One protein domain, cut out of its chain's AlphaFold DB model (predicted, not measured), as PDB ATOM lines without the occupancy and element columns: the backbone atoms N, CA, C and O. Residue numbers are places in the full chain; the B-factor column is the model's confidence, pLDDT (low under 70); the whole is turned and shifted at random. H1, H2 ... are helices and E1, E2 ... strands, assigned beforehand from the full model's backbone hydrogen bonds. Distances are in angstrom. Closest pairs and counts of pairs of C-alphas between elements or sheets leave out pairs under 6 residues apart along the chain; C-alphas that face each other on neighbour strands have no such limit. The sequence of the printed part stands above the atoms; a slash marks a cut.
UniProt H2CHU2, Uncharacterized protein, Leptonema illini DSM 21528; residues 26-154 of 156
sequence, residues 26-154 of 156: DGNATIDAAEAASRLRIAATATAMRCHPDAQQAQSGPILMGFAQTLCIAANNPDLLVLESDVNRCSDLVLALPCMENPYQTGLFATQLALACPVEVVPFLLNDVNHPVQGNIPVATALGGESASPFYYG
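AT A GLANCE: This is residues 26 to 154 of the 156 residues of an uncharacterized protein of Leptonema illini DSM 21528 (UniProt H2CHU2). Three helices, H1, H4 and H5, lie side by side in a bundle, with H3 packed on H5 near one end and the small strand pair E1 and E2 near the other. Beyond that strand pair a long loop sticks out around Leu 126, then leads to the tiny helix H6. The 129 printed residues hold six named helices and two named strands, in the order E1 H1 H2 H3 E2 H4 H5 H6; E1 and E2 are antiparallel, and the class is mostly helix. The whole is compact, with a radius of gyration of the C-alphas of 16.1 A, and spans 50 by 25 by 24 A.

IN THESE COORDINATES: E1, residues 30 to 32, begins with C-alpha 30 at (456.108, 367.707, 461.484). H1, residues 33 to 51, is 26.8 A long. H2 is residues 53 to 57, H3 residues 62 to 70 and E2 residues 81 to 83. H4, residues 84 to 95, is 16.3 A long, and H5, residues 103 to 115, is 18.2 A. H6, residues 139 to 142, ends with C-alpha 142 at (437.919, 367.555, 453.616).

HOW THE PARTS SIT: H5 is the hub. It touches H1 at a shallow tilt of 29 degrees, opposite ways, closest at the C-alphas of Ala 44 and Ala 110, 4.9 A. H5 touches H3 at 10 degrees, the same way, closest at the C-alphas of Phe 67 and Tyr 104, 5.0 A. H4 and H5 form a helical hairpin, touching closest at the C-alphas of Val 94 and Ala 110, 5.6 A. Between E1 and E2, N 82 and O 31 are 2.9 A apart, within hydrogen-bond range. Every O i to N i+4 pair is within range in H1, H3, H4 and H5; H2 has 0 of 1, but 2 of 2 O i to N i+3 pairs, and H6 is too short for an i+4 pair. H6 touches no helix.

THE WHOLE: The C-alphas of Gly 61 and Leu 126, the two farthest apart, are 50.9 A apart. The printed part has no cut; the link from H5 to H6 is long. The mean pLDDT of the printed part is 71.7, with residues 55 to 70 and 121 to 150 among those under 70.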
ATOM      1  N   ASP A  26     453.143 372.779 470.680       41.56
ATOM      2  CA  ASP A  26     453.985 371.604 470.796       41.56
ATOM      3  C   ASP A  26     455.049 371.770 469.713       41.56
ATOM      4  O   ASP A  26     454.756 371.731 468.519       41.56
ATOM      5  N   GLY A  27     456.294 372.012 470.125       46.38
ATOM      6  CA  GLY A  27     457.470 372.034 469.251       46.38
ATOM      7  C   GLY A  27     457.793 370.654 468.667       46.38
ATOM      8  O   GLY A  27     458.962 370.332 468.467       46.38
ATOM      9  N   ASN A  28     456.776 369.822 468.451       58.09
ATOM     10  CA  ASN A  28     456.896 368.543 467.791       58.09
ATOM     11  C   ASN A  28     457.182 368.781 466.313       58.09
ATOM     12  O   ASN A  28     456.491 369.540 465.630       58.09
ATOM     13  N   ALA A  29     458.226 368.118 465.825       72.69
ATOM     14  CA  ALA A  29     458.547 368.102 464.412       72.69
ATOM     15  C   ALA A  29     457.351 367.566 463.606       72.69
ATOM     16  O   ALA A  29     456.635 366.658 464.044       72.69
ATOM     17  N   THR A  30     457.131 368.153 462.432       75.69
ATOM     18  CA  THR A  30     456.108 367.707 461.484       75.69
ATOM     19  C   THR A  30     456.757 367.242 460.197       75.69
ATOM     20  O   THR A  30     457.839 367.703 459.831       75.69
ATOM     21  N   ILE A  31     456.092 366.306 459.530       80.38
ATOM     22  CA  ILE A  31     456.501 365.768 458.236       80.38
ATOM     23  C   ILE A  31     455.302 365.722 457.293       80.38
ATOM     24  O   ILE A  31     454.157 365.669 457.747       80.38
ATOM     25  N   ASP A  32     455.567 365.708 455.990       80.94
ATOM     26  CA  ASP A  32     454.534 365.523 454.973       80.94
ATOM     27  C   ASP A  32     453.891 364.132 455.093       80.94
ATOM     28  O   ASP A  32     454.542 363.134 455.415       80.94
ATOM     29  N   ALA A  33     452.606 364.021 454.778       81.50
ATOM     30  CA  ALA A  33     451.873 362.767 454.868       81.50
ATOM     31  C   ALA A  33     452.396 361.746 453.852       81.50
ATOM     32  O   ALA A  33     452.347 360.546 454.116       81.50
ATOM     33  N   ALA A  34     452.953 362.186 452.718       81.94
ATOM     34  CA  ALA A  34     453.669 361.306 451.795       81.94
ATOM     35  C   ALA A  34     454.922 360.675 452.432       81.94
ATOM     36  O   ALA A  34     455.132 359.464 452.315       81.94
ATOM     37  N   GLU A  35     455.727 361.477 453.136       87.25
ATOM     38  CA  GLU A  35     456.894 361.018 453.904       87.25
ATOM     39  C   GLU A  35     456.440 360.049 455.010       87.25
ATOM     40  O   GLU A  35     456.979 358.946 455.138       87.25
ATOM     41  N   ALA A  36     455.384 360.400 455.748       86.88
ATOM     42  CA  ALA A  36     454.811 359.555 456.790       86.88
ATOM     43  C   ALA A  36     454.300 358.205 456.256       86.88
ATOM     44  O   ALA A  36     454.636 357.153 456.804       86.88
ATOM     45  N   ALA A  37     453.553 358.210 455.147       87.56
ATOM     46  CA  ALA A  37     453.076 356.998 454.482       87.56
ATOM     47  C   ALA A  37     454.244 356.109 454.027       87.56
ATOM     48  O   ALA A  37     454.198 354.888 454.187       87.56
ATOM     49  N   SER A  38     455.323 356.715 453.517       88.69
ATOM     50  CA  SER A  38     456.538 355.991 453.134       88.69
ATOM     51  C   SER A  38     457.193 355.305 454.334       88.69
ATOM     52  O   SER A  38     457.515 354.118 454.253       88.69
ATOM     53  N   ARG A  39     457.331 356.000 455.473       91.25
ATOM     54  CA  ARG A  39     457.892 355.425 456.710       91.25
ATOM     55  C   ARG A  39     457.052 354.263 457.232       91.25
ATOM     56  O   ARG A  39     457.599 353.203 457.529       91.25
ATOM     57  N   LEU A  40     455.730 354.416 457.261       90.12
ATOM     58  CA  LEU A  40     454.809 353.353 457.667       90.12
ATOM     59  C   LEU A  40     454.862 352.142 456.727       90.12
ATOM     60  O   LEU A  40     454.878 351.000 457.185       90.12
ATOM     61  N   ARG A  41     454.963 352.372 455.413       88.44
ATOM     62  CA  ARG A  41     455.162 351.306 454.423       88.44
ATOM     63  C   ARG A  41     456.482 350.574 454.636       88.44
ATOM     64  O   ARG A  41     456.515 349.346 454.558       88.44
ATOM     65  N   ILE A  42     457.565 351.305 454.896       89.94
ATOM     66  CA  ILE A  42     458.877 350.720 455.194       89.94
ATOM     67  C   ILE A  42     458.791 349.874 456.463       89.94
ATOM     68  O   ILE A  42     459.266 348.743 456.448       89.94
ATOM     69  N   ALA A  43     458.135 350.366 457.517       89.62
ATOM     70  CA  ALA A  43     457.918 349.617 458.750       89.62
ATOM     71  C   ALA A  43     457.134 348.321 458.497       89.62
ATOM     72  O   ALA A  43     457.595 347.244 458.870       89.62
ATOM     73  N   ALA A  44     456.004 348.395 457.785       87.56
ATOM     74  CA  ALA A  44     455.194 347.223 457.455       87.56
ATOM     75  C   ALA A  44     455.981 346.200 456.622       87.56
ATOM     76  O   ALA A  44     455.973 345.004 456.920       87.56
ATOM     77  N   THR A  45     456.727 346.682 455.626       85.94
ATOM     78  CA  THR A  45     457.598 345.849 454.789       85.94
ATOM     79  C   THR A  45     458.698 345.200 455.624       85.94
ATOM     80  O   THR A  45     458.933 344.002 455.504       85.94
ATOM     81  N   ALA A  46     459.350 345.956 456.507       88.25
ATOM     82  CA  ALA A  46     460.411 345.461 457.372       88.25
ATOM     83  C   ALA A  46     459.903 344.385 458.341       88.25
ATOM     84  O   ALA A  46     460.555 343.353 458.485       88.25
ATOM     85  N   THR A  47     458.724 344.560 458.946       89.06
ATOM     86  CA  THR A  47     458.096 343.525 459.786       89.06
ATOM     87  C   THR A  47     457.836 342.258 458.989       89.06
ATOM     88  O   THR A  47     458.173 341.153 459.422       89.06
ATOM     89  N   ALA A  48     457.269 342.420 457.800       84.62
ATOM     90  CA  ALA A  48     456.919 341.314 456.938       84.62
ATOM     91  C   ALA A  48     458.170 340.540 456.475       84.62
ATOM     92  O   ALA A  48     458.189 339.311 456.536       84.62
ATOM     93  N   MET A  49     459.250 341.256 456.148       84.44
ATOM     94  CA  MET A  49     460.544 340.676 455.792       84.44
ATOM     95  C   MET A  49     461.276 340.027 456.964       84.44
ATOM     96  O   MET A  49     461.894 338.979 456.794       84.44
ATOM     97  N   ARG A  50     461.190 340.608 458.165       88.69
ATOM     98  CA  ARG A  50     461.745 340.017 459.390       88.69
ATOM     99  C   ARG A  50     461.098 338.666 459.690       88.69
ATOM    100  O   ARG A  50     461.778 337.749 460.137       88.69
ATOM    101  N   CYS A  51     459.790 338.562 459.477       88.25
ATOM    102  CA  CYS A  51     459.023 337.361 459.785       88.25
ATOM    103  C   CYS A  51     459.123 336.278 458.711       88.25
ATOM    104  O   CYS A  51     459.058 335.097 459.036       88.25
ATOM    105  N   HIS A  52     459.276 336.680 457.450       86.50
ATOM    106  CA  HIS A  52     459.297 335.783 456.299       86.50
ATOM    107  C   HIS A  52     460.460 336.157 455.368       86.50
ATOM    108  O   HIS A  52     460.226 336.677 454.276       86.50
ATOM    109  N   PRO A  53     461.724 335.922 455.773       81.69
ATOM    110  CA  PRO A  53     462.898 336.330 454.993       81.69
ATOM    111  C   PRO A  53     462.945 335.667 453.609       81.69
ATOM    112  O   PRO A  53     463.363 336.285 452.629       81.69
ATOM    113  N   ASP A  54     462.425 334.444 453.501       76.81
ATOM    114  CA  ASP A  54     462.366 333.688 452.248       76.81
ATOM    115  C   ASP A  54     461.347 334.269 451.252       76.81
ATOM    116  O   ASP A  54     461.413 333.984 450.055       76.81
ATOM    117  N   ALA A  55     460.438 335.147 451.702       68.31
ATOM    118  CA  ALA A  55     459.509 335.842 450.817       68.31
ATOM    119  C   ALA A  55     460.252 336.738 449.812       68.31
ATOM    120  O   ALA A  55     459.816 336.825 448.672       68.31
ATOM    121  N   GLN A  56     461.408 337.325 450.166       63.69
ATOM    122  CA  GLN A  56     462.231 338.088 449.207       63.69
ATOM    123  C   GLN A  56     462.849 337.209 448.118       63.69
ATOM    124  O   GLN A  56     463.128 337.690 447.021       63.69
ATOM    125  N   GLN A  57     463.096 335.933 448.421       60.97
ATOM    126  CA  GLN A  57     463.734 334.997 447.497       60.97
ATOM    127  C   GLN A  57     462.742 334.395 446.499       60.97
ATOM    128  O   GLN A  57     463.163 333.834 445.485       60.97
ATOM    129  N   ALA A  58     461.434 334.542 446.729       60.47
ATOM    130  CA  ALA A  58     460.395 334.183 445.774       60.47
ATOM    131  C   ALA A  58     460.388 335.184 444.598       60.47
ATOM    132  O   ALA A  58     459.505 336.024 444.482       60.47
ATOM    133  N   GLN A  59     461.393 335.095 443.719       49.56
ATOM    134  CA  GLN A  59     461.736 336.077 442.675       49.56
ATOM    135  C   GLN A  59     460.597 336.469 441.715       49.56
ATOM    136  O   GLN A  59     460.677 337.515 441.081       49.56
ATOM    137  N   SER A  60     459.528 335.679 441.616       55.38
ATOM    138  CA  SER A  60     458.293 336.056 440.923       55.38
ATOM    139  C   SER A  60     457.254 334.958 441.125       55.38
ATOM    140  O   SER A  60     457.478 333.812 440.737       55.38
ATOM    141  N   GLY A  61     456.111 335.292 441.714       57.50
ATOM    142  CA  GLY A  61     455.001 334.361 441.880       57.50
ATOM    143  C   GLY A  61     453.788 335.033 442.523       57.50
ATOM    144  O   GLY A  61     453.920 336.126 443.077       57.50
ATOM    145  N   PRO A  62     452.608 334.392 442.488       58.22
ATOM    146  CA  PRO A  62     451.378 334.945 443.063       58.22
ATOM    147  C   PRO A  62     451.504 335.249 444.564       58.22
ATOM    148  O   PRO A  62     450.847 336.159 445.057       58.22
ATOM    149  N   ILE A  63     452.394 334.547 445.274       60.75
ATOM    150  CA  ILE A  63     452.693 334.789 446.692       60.75
ATOM    151  C   ILE A  63     453.418 336.129 446.882       60.75
ATOM    152  O   ILE A  63     453.013 336.911 447.735       60.75
ATOM    153  N   LEU A  64     454.436 336.428 446.064       63.84
ATOM    154  CA  LEU A  64     455.158 337.703 446.125       63.84
ATOM    155  C   LEU A  64     454.269 338.866 445.665       63.84
ATOM    156  O   LEU A  64     454.284 339.925 446.280       63.84
ATOM    157  N   MET A  65     453.461 338.672 444.616       61.66
ATOM    158  CA  MET A  65     452.508 339.691 444.160       61.66
ATOM    159  C   MET A  65     451.432 339.978 445.212       61.66
ATOM    160  O   MET A  65     451.177 341.140 445.508       61.66
ATOM    161  N   GLY A  66     450.836 338.941 445.808       62.06
ATOM    162  CA  GLY A  66     449.854 339.102 446.881       62.06
ATOM    163  C   GLY A  66     450.456 339.756 448.125       62.06
ATOM    164  O   GLY A  66     449.817 340.594 448.747       62.06
ATOM    165  N   PHE A  67     451.706 339.432 448.452       69.19
ATOM    166  CA  PHE A  67     452.460 340.059 449.537       69.19
ATOM    167  C   PHE A  67     452.811 341.527 449.269       69.19
ATOM    168  O   PHE A  67     452.634 342.378 450.130       69.19
ATOM    169  N   ALA A  68     453.292 341.850 448.068       69.19
ATOM    170  CA  ALA A  68     453.620 343.223 447.701       69.19
ATOM    171  C   ALA A  68     452.371 344.114 447.698       69.19
ATOM    172  O   ALA A  68     452.436 345.264 448.123       69.19
ATOM    173  N   GLN A  69     451.227 343.563 447.275       69.56
ATOM    174  CA  GLN A  69     449.943 344.252 447.341       69.56
ATOM    175  C   GLN A  69     449.551 344.559 448.789       69.56
ATOM    176  O   GLN A  69     449.183 345.691 449.077       69.56
ATOM    177  N   THR A  70     449.705 343.622 449.733       68.94
ATOM    178  CA  THR A  70     449.290 343.882 451.124       68.94
ATOM    179  C   THR A  70     450.072 344.992 451.813       68.94
ATOM    180  O   THR A  70     449.571 345.508 452.802       68.94
ATOM    181  N   LEU A  71     451.239 345.401 451.311       77.38
ATOM    182  CA  LEU A  71     452.113 346.414 451.918       77.38
ATOM    183  C   LEU A  71     451.852 347.849 451.429       77.38
ATOM    184  O   LEU A  71     452.635 348.758 451.698       77.38
ATOM    185  N   CYS A  72     450.769 348.074 450.693       82.62
ATOM    186  CA  CYS A  72     450.497 349.362 450.077       82.62
ATOM    187  C   CYS A  72     449.827 350.357 451.027       82.62
ATOM    188  O   CYS A  72     448.693 350.166 451.467       82.62
ATOM    189  N   ILE A  73     450.532 351.455 451.296       83.06
ATOM    190  CA  ILE A  73     450.078 352.571 452.124       83.06
ATOM    191  C   ILE A  73     450.338 353.856 451.341       83.06
ATOM    192  O   ILE A  73     451.473 354.121 450.940       83.06
ATOM    193  N   ALA A  74     449.288 354.648 451.144       82.62
ATOM    194  CA  ALA A  74     449.337 355.950 450.493       82.62
ATOM    195  C   ALA A  74     448.670 357.013 451.375       82.62
ATOM    196  O   ALA A  74     447.834 356.702 452.223       82.62
ATOM    197  N   ALA A  75     449.041 358.276 451.172       82.06
ATOM    198  CA  ALA A  75     448.426 359.412 451.848       82.06
ATOM    199  C   ALA A  75     447.241 359.944 451.034       82.06
ATOM    200  O   ALA A  75     447.373 360.165 449.831       82.06
ATOM    201  N   ASN A  76     446.101 360.185 451.691       76.00
ATOM    202  CA  ASN A  76     444.899 360.760 451.074       76.00
ATOM    203  C   ASN A  76     445.181 362.135 450.456       76.00
ATOM    204  O   ASN A  76     444.670 362.463 449.387       76.00
ATOM    205  N   ASN A  77     446.018 362.928 451.123       76.44
ATOM    206  CA  ASN A  77     446.580 364.151 450.581       76.44
ATOM    207  C   ASN A  77     448.074 364.192 450.967       76.44
ATOM    208  O   ASN A  77     448.377 364.257 452.160       76.44
ATOM    209  N   PRO A  78     448.993 364.069 449.992       75.38
ATOM    210  CA  PRO A  78     450.421 363.870 450.243       75.38
ATOM    211  C   PRO A  78     451.098 365.065 450.916       75.38
ATOM    212  O   PRO A  78     452.054 364.858 451.657       75.38
ATOM    213  N   ASP A  79     450.569 366.271 450.705       69.75
ATOM    214  CA  ASP A  79     451.150 367.526 451.190       69.75
ATOM    215  C   ASP A  79     450.698 367.870 452.621       69.75
ATOM    216  O   ASP A  79     451.010 368.939 453.141       69.75
ATOM    217  N   LEU A  80     449.926 366.986 453.271       74.88
ATOM    218  CA  LEU A  80     449.468 367.234 454.633       74.88
ATOM    219  C   LEU A  80     450.583 367.082 455.647       74.88
ATOM    220  O   LEU A  80     451.140 366.007 455.796       74.88
ATOM    221  N   LEU A  81     450.798 368.103 456.461       75.00
ATOM    222  CA  LEU A  81     451.631 367.981 457.652       75.00
ATOM    223  C   LEU A  81     450.965 367.146 458.762       75.00
ATOM    224  O   LEU A  81     449.829 367.412 459.170       75.00
ATOM    225  N   VAL A  82     451.707 366.165 459.272       77.81
ATOM    226  CA  VAL A  82     451.349 365.303 460.410       77.81
ATOM    227  C   VAL A  82     452.437 365.338 461.486       77.81
ATOM    228  O   VAL A  82     453.591 365.664 461.189       77.81
ATOM    229  N   LEU A  83     452.092 364.993 462.730       81.38
ATOM    230  CA  LEU A  83     453.071 364.904 463.819       81.38
ATOM    231  C   LEU A  83     454.057 363.751 463.590       81.38
ATOM    232  O   LEU A  83     453.672 362.585 463.499       81.38
ATOM    233  N   GLU A  84     455.356 364.058 463.559       82.19
ATOM    234  CA  GLU A  84     456.401 363.048 463.355       82.19
ATOM    235  C   GLU A  84     456.471 362.050 464.523       82.19
ATOM    236  O   GLU A  84     456.709 360.858 464.315       82.19
ATOM    237  N   SER A  85     456.222 362.511 465.752       82.25
ATOM    238  CA  SER A  85     456.190 361.666 466.953       82.25
ATOM    239  C   SER A  85     455.165 360.539 466.847       82.25
ATOM    240  O   SER A  85     455.455 359.405 467.238       82.25
ATOM    241  N   ASP A  86     453.992 360.834 466.287       83.62
ATOM    242  CA  ASP A  86     452.922 359.856 466.110       83.62
ATOM    243  C   ASP A  86     453.315 358.837 465.050       83.62
ATOM    244  O   ASP A  86     453.217 357.634 465.282       83.62
ATOM    245  N   VAL A  87     453.861 359.301 463.924       88.38
ATOM    246  CA  VAL A  87     454.348 358.428 462.848       88.38
ATOM    247  C   VAL A  87     455.439 357.485 463.354       88.38
ATOM    248  O   VAL A  87     455.401 356.292 463.053       88.38
ATOM    249  N   ASN A  88     456.379 357.981 464.162       90.12
ATOM    250  CA  ASN A  88     457.436 357.159 464.750       90.12
ATOM    251  C   ASN A  88     456.862 356.116 465.714       90.12
ATOM    252  O   ASN A  88     457.170 354.931 465.594       90.12
ATOM    253  N   ARG A  89     455.947 356.519 466.605       88.50
ATOM    254  CA  ARG A  89     455.258 355.589 467.510       88.50
ATOM    255  C   ARG A  89     454.486 354.514 466.739       88.50
ATOM    256  O   ARG A  89     454.512 353.344 467.119       88.50
ATOM    257  N   CYS A  90     453.810 354.895 465.661       90.50
ATOM    258  CA  CYS A  90     453.090 353.981 464.783       90.50
ATOM    259  C   CYS A  90     454.031 353.001 464.083       90.50
ATOM    260  O   CYS A  90     453.776 351.799 464.075       90.50
ATOM    261  N   SER A  91     455.143 353.498 463.544       92.25
ATOM    262  CA  SER A  91     456.194 352.677 462.946       92.25
ATOM    263  C   SER A  91     456.729 351.647 463.945       92.25
ATOM    264  O   SER A  91     456.799 350.464 463.621       92.25
ATOM    265  N   ASP A  92     457.023 352.056 465.180       93.00
ATOM    266  CA  ASP A  92     457.512 351.154 466.229       93.00
ATOM    267  C   ASP A  92     456.492 350.062 466.578       93.00
ATOM    268  O   ASP A  92     456.854 348.892 466.729       93.00
ATOM    269  N   LEU A  93     455.203 350.411 466.654       91.25
ATOM    270  CA  LEU A  93     454.125 349.441 466.873       91.25
ATOM    271  C   LEU A  93     454.017 348.433 465.724       91.25
ATOM    272  O   LEU A  93     453.858 347.236 465.964       91.25
ATOM    273  N   VAL A  94     454.139 348.900 464.480       91.81
ATOM    274  CA  VAL A  94     454.133 348.041 463.289       91.81
ATOM    275  C   VAL A  94     455.347 347.110 463.279       91.81
ATOM    276  O   VAL A  94     455.201 345.921 462.988       91.81
ATOM    277  N   LEU A  95     456.530 347.602 463.655       92.06
ATOM    278  CA  LEU A  95     457.762 346.811 463.785       92.06
ATOM    279  C   LEU A  95     457.691 345.772 464.914       92.06
ATOM    280  O   LEU A  95     458.283 344.691 464.821       92.06
ATOM    281  N   ALA A  96     456.940 346.071 465.973       92.00
ATOM    282  CA  ALA A  96     456.716 345.167 467.094       92.00
ATOM    283  C   ALA A  96     455.680 344.064 466.804       92.00
ATOM    284  O   ALA A  96     455.548 343.142 467.613       92.00
ATOM    285  N   LEU A  97     454.970 344.113 465.669       91.25
ATOM    286  CA  LEU A  97     453.934 343.137 465.332       91.25
ATOM    287  C   LEU A  97     454.509 341.700 465.308       91.25
ATOM    288  O   LEU A  97     455.548 341.467 464.681       91.25
ATOM    289  N   PRO A  98     453.865 340.722 465.972       89.38
ATOM    290  CA  PRO A  98     454.321 339.336 465.961       89.38
ATOM    291  C   PRO A  98     454.202 338.707 464.568       89.38
ATOM    292  O   PRO A  98     453.356 339.081 463.755       89.38
ATOM    293  N   CYS A  99     455.051 337.715 464.305       89.38
ATOM    294  CA  CYS A  99     455.049 336.992 463.040       89.38
ATOM    295  C   CYS A  99     453.851 336.047 462.939       89.38
ATOM    296  O   CYS A  99     453.639 335.220 463.824       89.38
ATOM    297  N   MET A 100     453.097 336.157 461.843       89.19
ATOM    298  CA  MET A 100     452.012 335.233 461.507       89.19
ATOM    299  C   MET A 100     452.537 334.051 460.687       89.19
ATOM    300  O   MET A 100     453.645 334.106 460.151       89.19
ATOM    301  N   GLU A 101     451.724 333.002 460.547       84.94
ATOM    302  CA  GLU A 101     452.105 331.754 459.866       84.94
ATOM    303  C   GLU A 101     452.492 331.942 458.395       84.94
ATOM    304  O   GLU A 101     453.315 331.190 457.880       84.94
ATOM    305  N   ASN A 102     451.929 332.941 457.708       81.81
ATOM    306  CA  ASN A 102     452.231 333.199 456.303       81.81
ATOM    307  C   ASN A 102     452.538 334.687 456.028       81.81
ATOM    308  O   ASN A 102     452.060 335.569 456.751       81.81
ATOM    309  N   PRO A 103     453.324 334.984 454.973       78.50
ATOM    310  CA  PRO A 103     453.763 336.345 454.664       78.50
ATOM    311  C   PRO A 103     452.602 337.283 454.334       78.50
ATOM    312  O   PRO A 103     452.637 338.453 454.710       78.50
ATOM    313  N   TYR A 104     451.555 336.772 453.682       80.50
ATOM    314  CA  TYR A 104     450.373 337.551 453.322       80.50
ATOM    315  C   TYR A 104     449.654 338.104 454.559       80.50
ATOM    316  O   TYR A 104     449.356 339.293 454.611       80.50
ATOM    317  N   GLN A 105     449.423 337.266 455.574       84.38
ATOM    318  CA  GLN A 105     448.806 337.664 456.837       84.38
ATOM    319  C   GLN A 105     449.667 338.684 457.569       84.38
ATOM    320  O   GLN A 105     449.147 339.716 457.980       84.38
ATOM    321  N   THR A 106     450.976 338.438 457.693       85.75
ATOM    322  CA  THR A 106     451.878 339.401 458.340       85.75
ATOM    323  C   THR A 106     451.826 340.761 457.639       85.75
ATOM    324  O   THR A 106     451.660 341.773 458.313       85.75
ATOM    325  N   GLY A 107     451.901 340.796 456.302       83.62
ATOM    326  CA  GLY A 107     451.808 342.039 455.530       83.62
ATOM    327  C   GLY A 107     450.453 342.734 455.684       83.62
ATOM    328  O   GLY A 107     450.406 343.933 455.942       83.62
ATOM    329  N   LEU A 108     449.348 341.982 455.621       83.88
ATOM    330  CA  LEU A 108     447.997 342.525 455.779       83.88
ATOM    331  C   LEU A 108     447.797 343.157 457.164       83.88
ATOM    332  O   LEU A 108     447.300 344.276 457.256       83.88
ATOM    333  N   PHE A 109     448.192 342.466 458.237       87.50
ATOM    334  CA  PHE A 109     448.053 342.983 459.601       87.50
ATOM    335  C   PHE A 109     448.987 344.162 459.871       87.50
ATOM    336  O   PHE A 109     448.565 345.123 460.511       87.50
ATOM    337  N   ALA A 110     450.221 344.126 459.362       87.12
ATOM    338  CA  ALA A 110     451.153 345.243 459.484       87.12
ATOM    339  C   ALA A 110     450.600 346.507 458.812       87.12
ATOM    340  O   ALA A 110     450.610 347.581 459.409       87.12
ATOM    341  N   THR A 111     450.032 346.365 457.616       84.88
ATOM    342  CA  THR A 111     449.400 347.470 456.893       84.88
ATOM    343  C   THR A 111     448.122 347.950 457.565       84.88
ATOM    344  O   THR A 111     447.936 349.152 457.712       84.88
ATOM    345  N   GLN A 112     447.251 347.054 458.032       85.81
ATOM    346  CA  GLN A 112     446.053 347.458 458.774       85.81
ATOM    347  C   GLN A 112     446.404 348.225 460.048       85.81
ATOM    348  O   GLN A 112     445.779 349.243 460.331       85.81
ATOM    349  N   LEU A 113     447.419 347.773 460.787       86.44
ATOM    350  CA  LEU A 113     447.894 348.466 461.978       86.44
ATOM    351  C   LEU A 113     448.458 349.848 461.634       86.44
ATOM    352  O   LEU A 113     448.154 350.813 462.329       86.44
ATOM    353  N   ALA A 114     449.219 349.960 460.547       85.12
ATOM    354  CA  ALA A 114     449.735 351.236 460.069       85.12
ATOM    355  C   ALA A 114     448.615 352.209 459.651       85.12
ATOM    356  O   ALA A 114     448.661 353.382 460.007       85.12
ATOM    357  N   LEU A 115     447.591 351.724 458.940       83.50
ATOM    358  CA  LEU A 115     446.451 352.530 458.481       83.50
ATOM    359  C   LEU A 115     445.522 352.956 459.621       83.50
ATOM    360  O   LEU A 115     444.969 354.053 459.582       83.50
ATOM    361  N   ALA A 116     445.338 352.093 460.620       82.25
ATOM    362  CA  ALA A 116     444.508 352.363 461.790       82.25
ATOM    363  C   ALA A 116     445.238 353.170 462.873       82.25
ATOM    364  O   ALA A 116     444.638 353.496 463.899       82.25
ATOM    365  N   CYS A 117     446.529 353.452 462.687       81.56
ATOM    366  CA  CYS A 117     447.299 354.134 463.704       81.56
ATOM    367  C   CYS A 117     446.849 355.599 463.834       81.56
ATOM    368  O   CYS A 117     446.729 356.287 462.817       81.56
ATOM    369  N   PRO A 118     446.587 356.089 465.060       77.88
ATOM    370  CA  PRO A 118     446.179 357.469 465.265       77.88
ATOM    371  C   PRO A 118     447.370 358.389 464.997       77.88
ATOM    372  O   PRO A 118     448.281 358.483 465.817       77.88
ATOM    373  N   VAL A 119     447.363 359.034 463.834       76.94
ATOM    374  CA  VAL A 119     448.324 360.073 463.465       76.94
ATOM    375  C   VAL A 119     447.571 361.386 463.361       76.94
ATOM    376  O   VAL A 119     446.666 361.520 462.533       76.94
ATOM    377  N   GLU A 120     447.929 362.340 464.216       71.62
ATOM    378  CA  GLU A 120     447.276 363.638 464.237       71.62
ATOM    379  C   GLU A 120     447.712 364.485 463.033       71.62
ATOM    380  O   GLU A 120     448.901 364.692 462.765       71.62
ATOM    381  N   VAL A 121     446.721 364.977 462.285       69.31
ATOM    382  CA  VAL A 121     446.932 365.994 461.250       69.31
ATOM    383  C   VAL A 121     447.005 367.332 461.954       69.31
ATOM    384  O   VAL A 121     446.040 367.724 462.604       69.31
ATOM    385  N   VAL A 122     448.112 368.054 461.798       62.34
ATOM    386  CA  VAL A 122     448.305 369.310 462.526       62.34
ATOM    387  C   VAL A 122     447.548 370.444 461.819       62.34
ATOM    388  O   VAL A 122     447.870 370.769 460.668       62.34
ATOM    389  N   PRO A 123     446.540 371.068 462.463       51.56
ATOM    390  CA  PRO A 123     445.847 372.221 461.908       51.56
ATOM    391  C   PRO A 123     446.618 373.496 462.277       51.56
ATOM    392  O   PRO A 123     446.631 373.916 463.431       51.56
ATOM    393  N   PHE A 124     447.257 374.153 461.311       53.19
ATOM    394  CA  PHE A 124     447.957 375.416 461.574       53.19
ATOM    395  C   PHE A 124     447.080 376.631 461.238       53.19
ATOM    396  O   PHE A 124     446.508 376.700 460.154       53.19
ATOM    397  N   LEU A 125     447.020 377.622 462.139       41.81
ATOM    398  CA  LEU A 125     446.478 378.967 461.863       41.81
ATOM    399  C   LEU A 125     447.583 380.027 461.702       41.81
ATOM    400  O   LEU A 125     447.391 380.973 460.944       41.81
ATOM    401  N   LEU A 126     448.745 379.875 462.352       35.12
ATOM    402  CA  LEU A 126     449.922 380.742 462.199       35.12
ATOM    403  C   LEU A 126     451.212 379.926 462.395       35.12
ATOM    404  O   LEU A 126     451.253 378.995 463.193       35.12
ATOM    405  N   ASN A 127     452.233 380.278 461.616       35.62
ATOM    406  CA  ASN A 127     453.473 379.544 461.371       35.62
ATOM    407  C   ASN A 127     454.622 380.167 462.189       35.62
ATOM    408  O   ASN A 127     454.915 381.341 461.971       35.62
ATOM    409  N   ASP A 128     455.266 379.424 463.096       37.31
ATOM    410  CA  ASP A 128     456.541 379.853 463.708       37.31
ATOM    411  C   ASP A 128     457.501 378.684 463.987       37.31
ATOM    412  O   ASP A 128     458.008 378.501 465.092       37.31
ATOM    413  N   VAL A 129     457.749 377.851 462.974       37.91
ATOM    414  CA  VAL A 129     458.883 376.918 462.994       37.91
ATOM    415  C   VAL A 129     459.366 376.651 461.569       37.91
ATOM    416  O   VAL A 129     458.794 375.841 460.856       37.91
ATOM    417  N   ASN A 130     460.407 377.379 461.145       40.97
ATOM    418  CA  ASN A 130     461.472 376.984 460.202       40.97
ATOM    419  C   ASN A 130     461.182 375.940 459.084       40.97
ATOM    420  O   ASN A 130     462.064 375.142 458.766       40.97
ATOM    421  N   HIS A 131     460.023 375.960 458.419       39.19
ATOM    422  CA  HIS A 131     459.766 375.131 457.234       39.19
ATOM    423  C   HIS A 131     459.232 375.979 456.061       39.19
ATOM    424  O   HIS A 131     458.303 376.768 456.253       39.19
ATOM    425  N   PRO A 132     459.805 375.867 454.842       39.28
ATOM    426  CA  PRO A 132     459.463 376.737 453.712       39.28
ATOM    427  C   PRO A 132     458.133 376.395 453.015       39.28
ATOM    428  O   PRO A 132     457.749 377.108 452.089       39.28
ATOM    429  N   VAL A 133     457.420 375.342 453.433       41.41
ATOM    430  CA  VAL A 133     456.158 374.905 452.806       41.41
ATOM    431  C   VAL A 133     455.005 375.038 453.802       41.41
ATOM    432  O   VAL A 133     455.067 374.546 454.924       41.41
ATOM    433  N   GLN A 134     453.993 375.803 453.398       44.09
ATOM    434  CA  GLN A 134     452.931 376.368 454.226       44.09
ATOM    435  C   GLN A 134     451.696 375.440 454.325       44.09
ATOM    436  O   GLN A 134     451.035 375.224 453.320       44.09
ATOM    437  N   GLY A 135     451.370 374.990 455.546       42.22
ATOM    438  CA  GLY A 135     450.032 374.839 456.175       42.22
ATOM    439  C   GLY A 135     448.843 374.112 455.495       42.22
ATOM    440  O   GLY A 135     448.408 374.450 454.399       42.22
ATOM    441  N   ASN A 136     448.159 373.255 456.274       48.53
ATOM    442  CA  ASN A 136     446.911 372.538 455.930       48.53
ATOM    443  C   ASN A 136     445.621 373.323 456.265       48.53
ATOM    444  O   ASN A 136     444.814 372.884 457.085       48.53
ATOM    445  N   ILE A 137     445.397 374.493 455.669       48.72
ATOM    446  CA  ILE A 137     444.270 375.377 456.044       48.72
ATOM    447  C   ILE A 137     443.089 375.245 455.058       48.72
ATOM    448  O   ILE A 137     442.653 376.252 454.501       48.72
ATOM    449  N   PRO A 138     442.638 374.027 454.678       45.75
ATOM    450  CA  PRO A 138     441.274 373.631 455.078       45.75
ATOM    451  C   PRO A 138     441.019 372.100 455.105       45.75
ATOM    452  O   PRO A 138     439.901 371.652 454.851       45.75
ATOM    453  N   VAL A 139     442.027 371.250 455.335       46.06
ATOM    454  CA  VAL A 139     441.885 369.809 455.005       46.06
ATOM    455  C   VAL A 139     441.278 368.952 456.123       46.06
ATOM    456  O   VAL A 139     440.704 367.903 455.831       46.06
ATOM    457  N   ALA A 140     441.258 369.422 457.375       41.84
ATOM    458  CA  ALA A 140     440.555 368.725 458.462       41.84
ATOM    459  C   ALA A 140     439.047 368.539 458.165       41.84
ATOM    460  O   ALA A 140     438.439 367.548 458.565       41.84
ATOM    461  N   THR A 141     438.447 369.451 457.388       40.97
ATOM    462  CA  THR A 141     437.049 369.346 456.936       40.97
ATOM    463  C   THR A 141     436.892 368.477 455.679       40.97
ATOM    464  O   THR A 141     435.831 367.896 455.473       40.97
ATOM    465  N   ALA A 142     437.939 368.347 454.852       44.22
ATOM    466  CA  ALA A 142     437.919 367.555 453.616       44.22
ATOM    467  C   ALA A 142     438.230 366.063 453.837       44.22
ATOM    468  O   ALA A 142     437.808 365.235 453.033       44.22
ATOM    469  N   LEU A 143     438.897 365.706 454.940       49.34
ATOM    470  CA  LEU A 143     439.105 364.310 455.342       49.34
ATOM    471  C   LEU A 143     437.875 363.670 456.016       49.34
ATOM    472  O   LEU A 143     437.901 362.482 456.295       49.34
ATOM    473  N   GLY A 144     436.765 364.392 456.220       42.38
ATOM    474  CA  GLY A 144     435.520 363.792 456.729       42.38
ATOM    475  C   GLY A 144     435.370 363.781 458.255       42.38
ATOM    476  O   GLY A 144     434.650 362.939 458.789       42.38
ATOM    477  N   GLY A 145     435.990 364.735 458.953       42.53
ATOM    478  CA  GLY A 145     435.895 364.881 460.408       42.53
ATOM    479  C   GLY A 145     437.081 364.267 461.152       42.53
ATOM    480  O   GLY A 145     437.920 363.593 460.559       42.53
ATOM    481  N   GLU A 146     437.137 364.523 462.460       44.50
ATOM    482  CA  GLU A 146     438.253 364.303 463.404       44.50
ATOM    483  C   GLU A 146     438.743 362.841 463.553       44.50
ATOM    484  O   GLU A 146     439.427 362.504 464.513       44.50
ATOM    485  N   SER A 147     438.365 361.921 462.662       48.06
ATOM    486  CA  SER A 147     438.600 360.480 462.831       48.06
ATOM    487  C   SER A 147     438.962 359.721 461.551       48.06
ATOM    488  O   SER A 147     439.116 358.501 461.603       48.06
ATOM    489  N   ALA A 148     439.097 360.385 460.402       57.78
ATOM    490  CA  ALA A 148     439.574 359.713 459.198       57.78
ATOM    491  C   ALA A 148     441.106 359.669 459.187       57.78
ATOM    492  O   ALA A 148     441.761 360.709 459.243       57.78
ATOM    493  N   SER A 149     441.674 358.462 459.100       64.50
ATOM    494  CA  SER A 149     443.119 358.281 458.927       64.50
ATOM    495  C   SER A 149     443.614 359.101 457.724       64.50
ATOM    496  O   SER A 149     442.971 359.077 456.665       64.50
ATOM    497  N   PRO A 150     444.756 359.809 457.827       69.44
ATOM    498  CA  PRO A 150     445.350 360.490 456.677       69.44
ATOM    499  C   PRO A 150     445.865 359.495 455.626       69.44
ATOM    500  O   PRO A 150     446.213 359.901 454.515       69.44
ATOM    501  N   PHE A 151     445.882 358.197 455.948       76.12
ATOM    502  CA  PHE A 151     446.367 357.129 455.091       76.12
ATOM    503  C   PHE A 151     445.235 356.234 454.588       76.12
ATOM    504  O   PHE A 151     444.227 356.010 455.258       76.12
ATOM    505  N   TYR A 152     445.436 355.665 453.407       76.12
ATOM    506  CA  TYR A 152     444.576 354.646 452.828       76.12
ATOM    507  C   TYR A 152     445.417 353.555 452.167       76.12
ATOM    508  O   TYR A 152     446.614 353.714 451.912       76.12
ATOM    509  N   TYR A 153     444.778 352.422 451.886       76.50
ATOM    510  CA  TYR A 153     445.404 351.370 451.102       76.50
ATOM    511  C   TYR A 153     445.539 351.819 449.642       76.50
ATOM    512  O   TYR A 153     444.542 351.928 448.926       76.50
ATOM    513  N   GLY A 154     446.769 352.065 449.199       70.12
ATOM    514  CA  GLY A 154     447.054 352.519 447.842       70.12
ATOM    515  C   GLY A 154     448.482 352.184 447.432       70.12
ATOM    516  O   GLY A 154     449.432 352.511 448.141       70.12
TER     517      GLY A 154